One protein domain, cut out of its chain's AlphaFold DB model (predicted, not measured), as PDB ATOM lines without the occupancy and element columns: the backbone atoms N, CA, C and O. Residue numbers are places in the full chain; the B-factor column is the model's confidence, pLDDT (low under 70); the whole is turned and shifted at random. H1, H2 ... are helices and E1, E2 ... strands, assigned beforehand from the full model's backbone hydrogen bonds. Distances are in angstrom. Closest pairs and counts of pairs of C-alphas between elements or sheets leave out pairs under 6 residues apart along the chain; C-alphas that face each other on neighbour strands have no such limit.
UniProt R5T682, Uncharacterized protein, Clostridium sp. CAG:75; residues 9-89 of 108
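AT A GLANCE: This is residues 9 to 89 of the 108 residues of an uncharacterized protein of Clostridium sp. CAG:75 (UniProt R5T682). Little regular structure: a small twisted antiparallel sheet, in order E1 E2 E4 E3, amid loops, with short helices H1 and H2 toward opposite ends of the longest axis. Of 81 printed residues, 30 are in named elements, H1 E1 E2 H2 E3 E4 along the chain; the class is mixed. It is compact, radius of gyration of the C-alphas 12.5 A, spanning 34 by 25 by 18 A.

HOW THE PARTS SIT: H1, residues 18 to 21, is not on the sheet and too short for O i to N i+4 pairs. Hairpin E1, 28 to 32, and E2, 38 to 42, has N 29 and O 41 within hydrogen-bond range, 2.8 A. H2, 65 to 72, with every such pair within range, is on the sheet, over none of its strands; its closest C-alpha pair with E3, 77 to 80, is Ala 65 and Arg 78, 4.2 A. E2, H2, E3 form a split strand-helix-strand unit, strands running the same way, E4, 86 to 89, between them, crossover right-handed. E4 pairs antiparallel with E2, N 40 to O 87 2.8 A, and in a hairpin with E3, N 78 to O 88 2.8 A.

IN THESE COORDINATES: Find C-alpha 18 at (-2.813, 3.474, -72.836), where H1 begins. E1 spans 13.8 A, E2 13.5 A, H2 10.1 A; E4 ends at C-alpha 89 (9.031, -12.895, -74.768).

THE WHOLE: The printed part has no cut; E2 to H2 is a long link; no printed residue is under 70.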
ATOM      1  N   LEU A   9       0.065  -4.777 -65.361       92.12
ATOM      2  CA  LEU A   9      -1.224  -5.097 -65.967       92.12
ATOM      3  C   LEU A   9      -1.055  -6.227 -66.987       92.12
ATOM      4  O   LEU A   9      -0.356  -6.057 -67.982       92.12
ATOM      5  N   ILE A  10      -1.720  -7.362 -66.777       92.75
ATOM      6  CA  ILE A  10      -1.709  -8.490 -67.720       92.75
ATOM      7  C   ILE A  10      -3.029  -8.512 -68.487       92.75
ATOM      8  O   ILE A  10      -4.101  -8.651 -67.900       92.75
ATOM      9  N   LEU A  11      -2.953  -8.407 -69.811       90.44
ATOM     10  CA  LEU A  11      -4.111  -8.432 -70.697       90.44
ATOM     11  C   LEU A  11      -4.209  -9.792 -71.404       90.44
ATOM     12  O   LEU A  11      -3.238 -10.225 -72.026       90.44
ATOM     13  N   PRO A  12      -5.383 -10.453 -71.398       85.00
ATOM     14  CA  PRO A  12      -5.565 -11.752 -72.056       85.00
ATOM     15  C   PRO A  12      -5.576 -11.655 -73.590       85.00
ATOM     16  O   PRO A  12      -5.425 -12.658 -74.280       85.00
ATOM     17  N   LYS A  13      -5.781 -10.452 -74.138       86.56
ATOM     18  CA  LYS A  13      -5.758 -10.152 -75.573       86.56
ATOM     19  C   LYS A  13      -5.263  -8.726 -75.796       86.56
ATOM     20  O   LYS A  13      -5.412  -7.881 -74.914       86.56
ATOM     21  N   PHE A  14      -4.714  -8.446 -76.975       83.88
ATOM     22  CA  PHE A  14      -4.325  -7.084 -77.329       83.88
ATOM     23  C   PHE A  14      -5.561  -6.173 -77.410       83.88
ATOM     24  O   PHE A  14      -6.473  -6.417 -78.201       83.88
ATOM     25  N   VAL A  15      -5.578  -5.126 -76.584       85.81
ATOM     26  CA  VAL A  15      -6.582  -4.052 -76.571       85.81
ATOM     27  C   VAL A  15      -5.880  -2.707 -76.373       85.81
ATOM     28  O   VAL A  15      -4.802  -2.676 -75.780       85.81
ATOM     29  N   PRO A  16      -6.445  -1.586 -76.851       86.25
ATOM     30  CA  PRO A  16      -5.913  -0.266 -76.536       86.25
ATOM     31  C   PRO A  16      -6.022  -0.002 -75.027       86.25
ATOM     32  O   PRO A  16      -7.116   0.154 -74.503       86.25
ATOM     33  N   TRP A  17      -4.882   0.042 -74.336       88.19
ATOM     34  CA  TRP A  17      -4.816   0.162 -72.873       88.19
ATOM     35  C   TRP A  17      -4.229   1.489 -72.380       88.19
ATOM     36  O   TRP A  17      -4.373   1.816 -71.210       88.19
ATOM     37  N   LYS A  18      -3.569   2.273 -73.246       84.81
ATOM     38  CA  LYS A  18      -2.813   3.474 -72.836       84.81
ATOM     39  C   LYS A  18      -3.658   4.471 -72.035       84.81
ATOM     40  O   LYS A  18      -3.227   4.883 -70.968       84.81
ATOM     41  N   ASN A  19      -4.869   4.779 -72.502       84.62
ATOM     42  CA  ASN A  19      -5.779   5.696 -71.805       84.62
ATOM     43  C   ASN A  19      -6.180   5.210 -70.402       84.62
ATOM     44  O   ASN A  19      -6.429   6.035 -69.537       84.62
ATOM     45  N   GLU A  20      -6.249   3.895 -70.188       84.50
ATOM     46  CA  GLU A  20      -6.703   3.299 -68.923       84.50
ATOM     47  C   GLU A  20      -5.586   3.260 -67.871       84.50
ATOM     48  O   GLU A  20      -5.853   3.288 -66.674       84.50
ATOM     49  N   VAL A  21      -4.325   3.168 -68.307       87.44
ATOM     50  CA  VAL A  21      -3.180   3.011 -67.397       87.44
ATOM     51  C   VAL A  21      -2.408   4.303 -67.148       87.44
ATOM     52  O   VAL A  21      -1.705   4.393 -66.142       87.44
ATOM     53  N   ILE A  22      -2.502   5.296 -68.035       86.38
ATOM     54  CA  ILE A  22      -1.872   6.603 -67.819       86.38
ATOM     55  C   ILE A  22      -2.511   7.249 -66.583       86.38
ATOM     56  O   ILE A  22      -3.728   7.390 -66.507       86.38
ATOM     57  N   GLY A  23      -1.687   7.617 -65.600       83.56
ATOM     58  CA  GLY A  23      -2.147   8.148 -64.309       83.56
ATOM     59  C   GLY A  23      -2.615   7.092 -63.298       83.56
ATOM     60  O   GLY A  23      -3.036   7.451 -62.201       83.56
ATOM     61  N   SER A  24      -2.529   5.801 -63.635       87.25
ATOM     62  CA  SER A  24      -2.780   4.696 -62.703       87.25
ATOM     63  C   SER A  24      -1.514   4.298 -61.925       87.25
ATOM     64  O   SER A  24      -0.433   4.842 -62.138       87.25
ATOM     65  N   SER A  25      -1.631   3.301 -61.046       87.75
ATOM     66  CA  SER A  25      -0.495   2.681 -60.351       87.75
ATOM     67  C   SER A  25       0.278   1.659 -61.199       87.75
ATOM     68  O   SER A  25       1.269   1.102 -60.727       87.75
ATOM     69  N   TYR A  26      -0.161   1.371 -62.429       91.50
ATOM     70  CA  TYR A  26       0.535   0.434 -63.307       91.50
ATOM     71  C   TYR A  26       1.787   1.071 -63.913       91.50
ATOM     72  O   TYR A  26       1.766   2.184 -64.431       91.50
ATOM     73  N   GLN A  27       2.882   0.322 -63.895       91.94
ATOM     74  CA  GLN A  27       4.179   0.722 -64.440       91.94
ATOM     75  C   GLN A  27       4.490  -0.007 -65.749       91.94
ATOM     76  O   GLN A  27       5.181   0.534 -66.613       91.94
ATOM     77  N   MET A  28       3.982  -1.233 -65.897       93.31
ATOM     78  CA  MET A  28       4.257  -2.125 -67.021       93.31
ATOM     79  C   MET A  28       2.969  -2.820 -67.475       93.31
ATOM     80  O   MET A  28       2.112  -3.150 -66.655       93.31
ATOM     81  N   VAL A  29       2.852  -3.096 -68.772       94.19
ATOM     82  CA  VAL A  29       1.728  -3.843 -69.354       94.19
ATOM     83  C   VAL A  29       2.248  -5.036 -70.145       94.19
ATOM     84  O   VAL A  29       3.147  -4.899 -70.974       94.19
ATOM     85  N   VAL A  30       1.653  -6.202 -69.905       94.81
ATOM     86  CA  VAL A  30       1.928  -7.458 -70.604       94.81
ATOM     87  C   VAL A  30       0.706  -7.860 -71.417       94.81
ATOM     88  O   VAL A  30      -0.407  -7.896 -70.899       94.81
ATOM     89  N   TYR A  31       0.893  -8.180 -72.694       94.19
ATOM     90  CA  TYR A  31      -0.198  -8.592 -73.580       94.19
ATOM     91  C   TYR A  31       0.305  -9.526 -74.688       94.19
ATOM     92  O   TYR A  31       1.478  -9.455 -75.057       94.19
ATOM     93  N   PRO A  32      -0.541 -10.405 -75.252       93.69
ATOM     94  CA  PRO A  32      -0.128 -11.275 -76.347       93.69
ATOM     95  C   PRO A  32       0.190 -10.464 -77.608       93.69
ATOM     96  O   PRO A  32      -0.541  -9.544 -77.979       93.69
ATOM     97  N   SER A  33       1.284 -10.818 -78.280       88.81
ATOM     98  CA  SER A  33       1.722 -10.165 -79.515       88.81
ATOM     99  C   SER A  33       1.082 -10.810 -80.743       88.81
ATOM    100  O   SER A  33       1.022 -12.035 -80.851       88.81
ATOM    101  N   ASN A  34       0.709 -10.002 -81.743       82.75
ATOM    102  CA  ASN A  34       0.240 -10.510 -83.043       82.75
ATOM    103  C   ASN A  34       1.307 -11.318 -83.804       82.75
ATOM    104  O   ASN A  34       0.978 -12.013 -84.760       82.75
ATOM    105  N   ARG A  35       2.583 -11.225 -83.405       81.69
ATOM    106  CA  ARG A  35       3.689 -12.019 -83.967       81.69
ATOM    107  C   ARG A  35       3.971 -13.301 -83.167       81.69
ATOM    108  O   ARG A  35       5.004 -13.931 -83.372       81.69
ATOM    109  N   GLY A  36       3.073 -13.670 -82.252       86.19
ATOM    110  CA  GLY A  36       3.239 -14.785 -81.323       86.19
ATOM    111  C   GLY A  36       4.057 -14.403 -80.090       86.19
ATOM    112  O   GLY A  36       4.897 -13.503 -80.139       86.19
ATOM    113  N   GLY A  37       3.830 -15.109 -78.984       92.56
ATOM    114  CA  GLY A  37       4.396 -14.772 -77.676       92.56
ATOM    115  C   GLY A  37       3.715 -13.562 -77.032       92.56
ATOM    116  O   GLY A  37       2.560 -13.246 -77.329       92.56
ATOM    117  N   TYR A  38       4.439 -12.875 -76.157       95.19
ATOM    118  CA  TYR A  38       3.949 -11.788 -75.317       95.19
ATOM    119  C   TYR A  38       4.845 -10.560 -75.441       95.19
ATOM    120  O   TYR A  38       6.065 -10.651 -75.529       95.19
ATOM    121  N   SER A  39       4.224  -9.392 -75.454       95.19
ATOM    122  CA  SER A  39       4.886  -8.100 -75.420       95.19
ATOM    123  C   SER A  39       4.800  -7.515 -74.022       95.19
ATOM    124  O   SER A  39       3.768  -7.623 -73.362       95.19
ATOM    125  N   VAL A  40       5.888  -6.878 -73.603       94.88
ATOM    126  CA  VAL A  40       6.010  -6.168 -72.336       94.88
ATOM    127  C   VAL A  40       6.337  -4.725 -72.650       94.88
ATOM    128  O   VAL A  40       7.386  -4.449 -73.230       94.88
ATOM    129  N   GLN A  41       5.453  -3.807 -72.290       94.50
ATOM    130  CA  GLN A  41       5.606  -2.394 -72.599       94.50
ATOM    131  C   GLN A  41       5.549  -1.556 -71.322       94.50
ATOM    132  O   GLN A  41       4.698  -1.788 -70.466       94.50
ATOM    133  N   GLY A  42       6.449  -0.579 -71.209       93.81
ATOM    134  CA  GLY A  42       6.390   0.426 -70.150       93.81
ATOM    135  C   GLY A  42       5.167   1.324 -70.311       93.81
ATOM    136  O   GLY A  42       4.797   1.689 -71.431       93.81
ATOM    137  N   VAL A  43       4.532   1.684 -69.198       92.75
ATOM    138  CA  VAL A  43       3.434   2.657 -69.198       92.75
ATOM    139  C   VAL A  43       4.017   4.052 -69.446       92.75
ATOM    140  O   VAL A  43       4.928   4.447 -68.718       92.75
ATOM    141  N   PRO A  44       3.551   4.802 -70.460       91.06
ATOM    142  CA  PRO A  44       3.970   6.187 -70.651       91.06
ATOM    143  C   PRO A  44       3.446   7.077 -69.519       91.06
ATOM    144  O   PRO A  44       2.370   6.823 -68.980       91.06
ATOM    145  N   ILE A  45       4.202   8.118 -69.169       88.56
ATOM    146  CA  ILE A  45       3.797   9.070 -68.120       88.56
ATOM    147  C   ILE A  45       2.597   9.903 -68.590       88.56
ATOM    148  O   ILE A  45       1.670  10.148 -67.822       88.56
ATOM    149  N   GLU A  46       2.580  10.283 -69.868       86.62
ATOM    150  CA  GLU A  46       1.510  11.070 -70.477       86.62
ATOM    151  C   GLU A  46       1.268  10.686 -71.948       86.62
ATOM    152  O   GLU A  46       2.025   9.939 -72.578       86.62
ATOM    153  N   HIS A  47       0.165  11.176 -72.513       78.25
ATOM    154  CA  HIS A  47      -0.210  10.879 -73.892       78.25
ATOM    155  C   HIS A  47       0.732  11.547 -74.896       78.25
ATOM    156  O   HIS A  47       0.813  12.766 -74.967       78.25
ATOM    157  N   GLY A  48       1.360  10.736 -75.750       73.75
ATOM    158  CA  GLY A  48       2.244  11.226 -76.813       73.75
ATOM    159  C   GLY A  48       3.691  11.439 -76.375       73.75
ATOM    160  O   GLY A  48       4.517  11.780 -77.218       73.75
ATOM    161  N   ASP A  49       4.006  11.178 -75.108       76.06
ATOM    162  CA  ASP A  49       5.355  11.326 -74.584       76.06
ATOM    163  C   ASP A  49       6.189  10.038 -74.692       76.06
ATOM    164  O   ASP A  49       5.675   8.925 -74.864       76.06
ATOM    165  N   THR A  50       7.509  10.215 -74.644       77.88
ATOM    166  CA  THR A  50       8.492   9.124 -74.735       77.88
ATOM    167  C   THR A  50       8.989   8.644 -73.376       77.88
ATOM    168  O   THR A  50       9.577   7.562 -73.300       77.88
ATOM    169  N   ALA A  51       8.752   9.413 -72.313       86.94
ATOM    170  CA  ALA A  51       9.068   9.033 -70.954       86.94
ATOM    171  C   ALA A  51       8.059   8.007 -70.438       86.94
ATOM    172  O   ALA A  51       6.845   8.066 -70.660       86.94
ATOM    173  N   LEU A  52       8.604   7.030 -69.726       90.25
ATOM    174  CA  LEU A  52       7.868   5.897 -69.200       90.25
ATOM    175  C   LEU A  52       7.943   5.935 -67.686       90.25
ATOM    176  O   LEU A  52       8.995   6.230 -67.121       90.25
ATOM    177  N   VAL A  53       6.849   5.547 -67.038       90.69
ATOM    178  CA  VAL A  53       6.819   5.289 -65.598       90.69
ATOM    179  C   VAL A  53       7.853   4.221 -65.246       90.69
ATOM    180  O   VAL A  53       8.484   4.295 -64.199       90.69
ATOM    181  N   CYS A  54       8.054   3.232 -66.119       92.19
ATOM    182  CA  CYS A  54       9.129   2.258 -66.005       92.19
ATOM    183  C   CYS A  54       9.640   1.871 -67.393       92.19
ATOM    184  O   CYS A  54       8.861   1.529 -68.283       92.19
ATOM    185  N   ALA A  55      10.957   1.926 -67.571       93.06
ATOM    186  CA  ALA A  55      11.640   1.466 -68.773       93.06
ATOM    187  C   ALA A  55      12.357   0.142 -68.493       93.06
ATOM    188  O   ALA A  55      12.708  -0.154 -67.351       93.06
ATOM    189  N   MET A  56      12.622  -0.634 -69.542       94.19
ATOM    190  CA  MET A  56      13.478  -1.815 -69.435       94.19
ATOM    191  C   MET A  56      14.894  -1.433 -68.968       94.19
ATOM    192  O   MET A  56      15.358  -0.320 -69.285       94.19
ATOM    193  N   PRO A  57      15.592  -2.356 -68.272       93.06
ATOM    194  CA  PRO A  57      16.971  -2.160 -67.840       93.06
ATOM    195  C   PRO A  57      17.852  -1.708 -69.000       93.06
ATOM    196  O   PRO A  57      17.734  -2.226 -70.110       93.06
ATOM    197  N   GLU A  58      18.734  -0.743 -68.754       92.19
ATOM    198  CA  GLU A  58      19.645  -0.208 -69.774       92.19
ATOM    199  C   GLU A  58      20.494  -1.295 -70.441       92.19
ATOM    200  O   GLU A  58      20.675  -1.276 -71.655       92.19
ATOM    201  N   GLU A  59      20.893  -2.303 -69.668       93.56
ATOM    202  CA  GLU A  59      21.674  -3.461 -70.106       93.56
ATOM    203  C   GLU A  59      20.966  -4.262 -71.208       93.56
ATOM    204  O   GLU A  59      21.618  -4.886 -72.042       93.56
ATOM    205  N   TRP A  60      19.629  -4.248 -71.213       94.56
ATOM    206  CA  TRP A  60      18.793  -5.000 -72.150       94.56
ATOM    207  C   TRP A  60      18.522  -4.219 -73.432       94.56
ATOM    208  O   TRP A  60      18.136  -4.792 -74.449       94.56
ATOM    209  N   ARG A  61      18.681  -2.898 -73.411       94.19
ATOM    210  CA  ARG A  61      18.245  -2.035 -74.506       94.19
ATOM    211  C   ARG A  61      19.028  -2.323 -75.783       94.19
ATOM    212  O   ARG A  61      20.245  -2.192 -75.825       94.19
ATOM    213  N   GLY A  62      18.305  -2.680 -76.845       93.56
ATOM    214  CA  GLY A  62      18.890  -2.984 -78.151       93.56
ATOM    215  C   GLY A  62      19.512  -4.377 -78.243       93.56
ATOM    216  O   GLY A  62      20.160  -4.665 -79.243       93.56
ATOM    217  N   LYS A  63      19.314  -5.223 -77.225       94.25
ATOM    218  CA  LYS A  63      19.799  -6.602 -77.186       94.25
ATOM    219  C   LYS A  63      18.801  -7.565 -77.821       94.25
ATOM    220  O   LYS A  63      17.579  -7.396 -77.710       94.25
ATOM    221  N   ASP A  64      19.341  -8.588 -78.464       92.69
ATOM    222  CA  ASP A  64      18.597  -9.710 -79.029       92.69
ATOM    223  C   ASP A  64      18.537 -10.911 -78.068       92.69
ATOM    224  O   ASP A  64      19.088 -10.888 -76.967       92.69
ATOM    225  N   ALA A  65      17.788 -11.945 -78.456       91.56
ATOM    226  CA  ALA A  65      17.454 -13.096 -77.619       91.56
ATOM    227  C   ALA A  65      18.643 -13.742 -76.872       91.56
ATOM    228  O   ALA A  65      18.536 -13.905 -75.655       91.56
ATOM    229  N   PRO A  66      19.769 -14.121 -77.521       91.94
ATOM    230  CA  PRO A  66      20.885 -14.752 -76.815       91.94
ATOM    231  C   PRO A  66      21.526 -13.825 -75.779       91.94
ATOM    232  O   PRO A  66      21.803 -14.268 -74.663       91.94
ATOM    233  N   GLU A  67      21.715 -12.543 -76.102       93.88
ATOM    234  CA  GLU A  67      22.265 -11.573 -75.154       93.88
ATOM    235  C   GLU A  67      21.313 -11.351 -73.978       93.88
ATOM    236  O   GLU A  67      21.738 -11.407 -72.824       93.88
ATOM    237  N   LEU A  68      20.018 -11.165 -74.256       92.75
ATOM    238  CA  LEU A  68      18.991 -10.992 -73.232       92.75
ATOM    239  C   LEU A  68      18.915 -12.194 -72.309       92.75
ATOM    240  O   LEU A  68      18.919 -12.014 -71.097       92.75
ATOM    241  N   SER A  69      18.882 -13.407 -72.854       92.06
ATOM    242  CA  SER A  69      18.863 -14.637 -72.064       92.06
ATOM    243  C   SER A  69      20.053 -14.698 -71.104       92.06
ATOM    244  O   SER A  69      19.878 -14.982 -69.919       92.06
ATOM    245  N   GLN A  70      21.249 -14.326 -71.572       92.50
ATOM    246  CA  GLN A  70      22.459 -14.331 -70.751       92.50
ATOM    247  C   GLN A  70      22.429 -13.286 -69.624       92.50
ATOM    248  O   GLN A  70      22.797 -13.600 -68.496       92.50
ATOM    249  N   ILE A  71      22.018 -12.048 -69.913       93.19
ATOM    250  CA  ILE A  71      22.071 -10.942 -68.935       93.19
ATOM    251  C   ILE A  71      20.858 -10.900 -67.998       93.19
ATOM    252  O   ILE A  71      20.965 -10.433 -66.868       93.19
ATOM    253  N   SER A  72      19.694 -11.358 -68.463       89.25
ATOM    254  CA  SER A  72      18.451 -11.370 -67.682       89.25
ATOM    255  C   SER A  72      18.226 -12.684 -66.937       89.25
ATOM    256  O   SER A  72      17.475 -12.705 -65.967       89.25
ATOM    257  N   GLY A  73      18.818 -13.783 -67.415       92.00
ATOM    258  CA  GLY A  73      18.467 -15.140 -66.993       92.00
ATOM    259  C   GLY A  73      17.106 -15.625 -67.515       92.00
ATOM    260  O   GLY A  73      16.668 -16.713 -67.148       92.00
ATOM    261  N   ILE A  74      16.423 -14.849 -68.366       93.31
ATOM    262  CA  ILE A  74      15.090 -15.156 -68.899       93.31
ATOM    263  C   ILE A  74      15.234 -15.691 -70.326       93.31
ATOM    264  O   ILE A  74      15.277 -14.935 -71.297       93.31
ATOM    265  N   ALA A  75      15.254 -17.017 -70.464       92.81
ATOM    266  CA  ALA A  75      15.478 -17.688 -71.748       92.81
ATOM    267  C   ALA A  75      14.409 -17.400 -72.815       92.81
ATOM    268  O   ALA A  75      14.671 -17.522 -74.007       92.81
ATOM    269  N   SER A  76      13.202 -17.020 -72.401       93.81
ATOM    270  CA  SER A  76      12.107 -16.700 -73.313       93.81
ATOM    271  C   SER A  76      12.163 -15.276 -73.863       93.81
ATOM    272  O   SER A  76      11.317 -14.948 -74.686       93.81
ATOM    273  N   LEU A  77      13.063 -14.396 -73.402       94.50
ATOM    274  CA  LEU A  77      13.170 -13.047 -73.964       94.50
ATOM    275  C   LEU A  77      13.702 -13.104 -75.399       94.50
ATOM    276  O   LEU A  77      14.732 -13.708 -75.676       94.50
ATOM    277  N   ARG A  78      13.002 -12.431 -76.312       93.50
ATOM    278  CA  ARG A  78      13.327 -12.417 -77.744       93.50
ATOM    279  C   ARG A  78      14.077 -11.169 -78.176       93.50
ATOM    280  O   ARG A  78      14.961 -11.246 -79.021       93.50
ATOM    281  N   PHE A  79      13.664 -10.013 -77.670       93.62
ATOM    282  CA  PHE A  79      14.323  -8.739 -77.941       93.62
ATOM    283  C   PHE A  79      13.857  -7.676 -76.948       93.62
ATOM    284  O   PHE A  79      12.776  -7.785 -76.358       93.62
ATOM    285  N   CYS A  80      14.642  -6.611 -76.836       94.75
ATOM    286  CA  CYS A  80      14.281  -5.395 -76.129       94.75
ATOM    287  C   CYS A  80      14.640  -4.187 -76.996       94.75
ATOM    288  O   CYS A  80      15.737  -4.081 -77.542       94.75
ATOM    289  N   HIS A  81      13.701  -3.259 -77.140       94.50
ATOM    290  CA  HIS A  81      13.887  -2.051 -77.931       94.50
ATOM    291  C   HIS A  81      15.018  -1.182 -77.354       94.50
ATOM    292  O   HIS A  81      15.211  -1.129 -76.139       94.50
ATOM    293  N   ALA A  82      15.743  -0.460 -78.213       92.62
ATOM    294  CA  ALA A  82      16.897   0.362 -77.825       92.62
ATOM    295  C   ALA A  82      16.557   1.516 -76.864       92.62
ATOM    296  O   ALA A  82      17.387   1.948 -76.075       92.62
ATOM    297  N   SER A  83      15.321   2.007 -76.881       89.94
ATOM    298  CA  SER A  83      14.856   2.987 -75.890       89.94
ATOM    299  C   SER A  83      14.300   2.351 -74.612       89.94
ATOM    300  O   SER A  83      13.920   3.061 -73.689       89.94
ATOM    301  N   GLY A  84      14.212   1.020 -74.552       92.00
ATOM    302  CA  GLY A  84      13.688   0.289 -73.401       92.00
ATOM    303  C   GLY A  84      12.173   0.370 -73.217       92.00
ATOM    304  O   GLY A  84      11.683  -0.069 -72.181       92.00
ATOM    305  N   PHE A  85      11.413   0.898 -74.187       93.38
ATOM    306  CA  PHE A  85       9.954   0.989 -74.038       93.38
ATOM    307  C   PHE A  85       9.233  -0.348 -74.186       93.38
ATOM    308  O   PHE A  85       8.146  -0.505 -73.640       93.38
ATOM    309  N   LEU A  86       9.796  -1.290 -74.946       93.88
ATOM    310  CA  LEU A  86       9.161  -2.556 -75.301       93.88
ATOM    311  C   LEU A  86      10.180  -3.687 -75.262       93.88
ATOM    312  O   LEU A  86      11.259  -3.560 -75.834       93.88
ATOM    313  N   ALA A  87       9.780  -4.812 -74.690       94.94
ATOM    314  CA  ALA A  87      10.412  -6.104 -74.890       94.94
ATOM    315  C   ALA A  87       9.382  -7.128 -75.379       94.94
ATOM    316  O   ALA A  87       8.169  -6.920 -75.272       94.94
ATOM    317  N   ALA A  88       9.858  -8.241 -75.921       94.62
ATOM    318  CA  ALA A  88       9.012  -9.383 -76.241       94.62
ATOM    319  C   ALA A  88       9.588 -10.668 -75.659       94.62
ATOM    320  O   ALA A  88      10.805 -10.845 -75.633       94.62
ATOM    321  N   ALA A  89       8.701 -11.569 -75.253       95.31
ATOM    322  CA  ALA A  89       9.031 -12.895 -74.768       95.31
ATOM    323  C   ALA A  89       8.176 -13.974 -75.451       95.31
ATOM    324  O   ALA A  89       7.077 -13.702 -75.932       95.31
TER     325      ALA A  89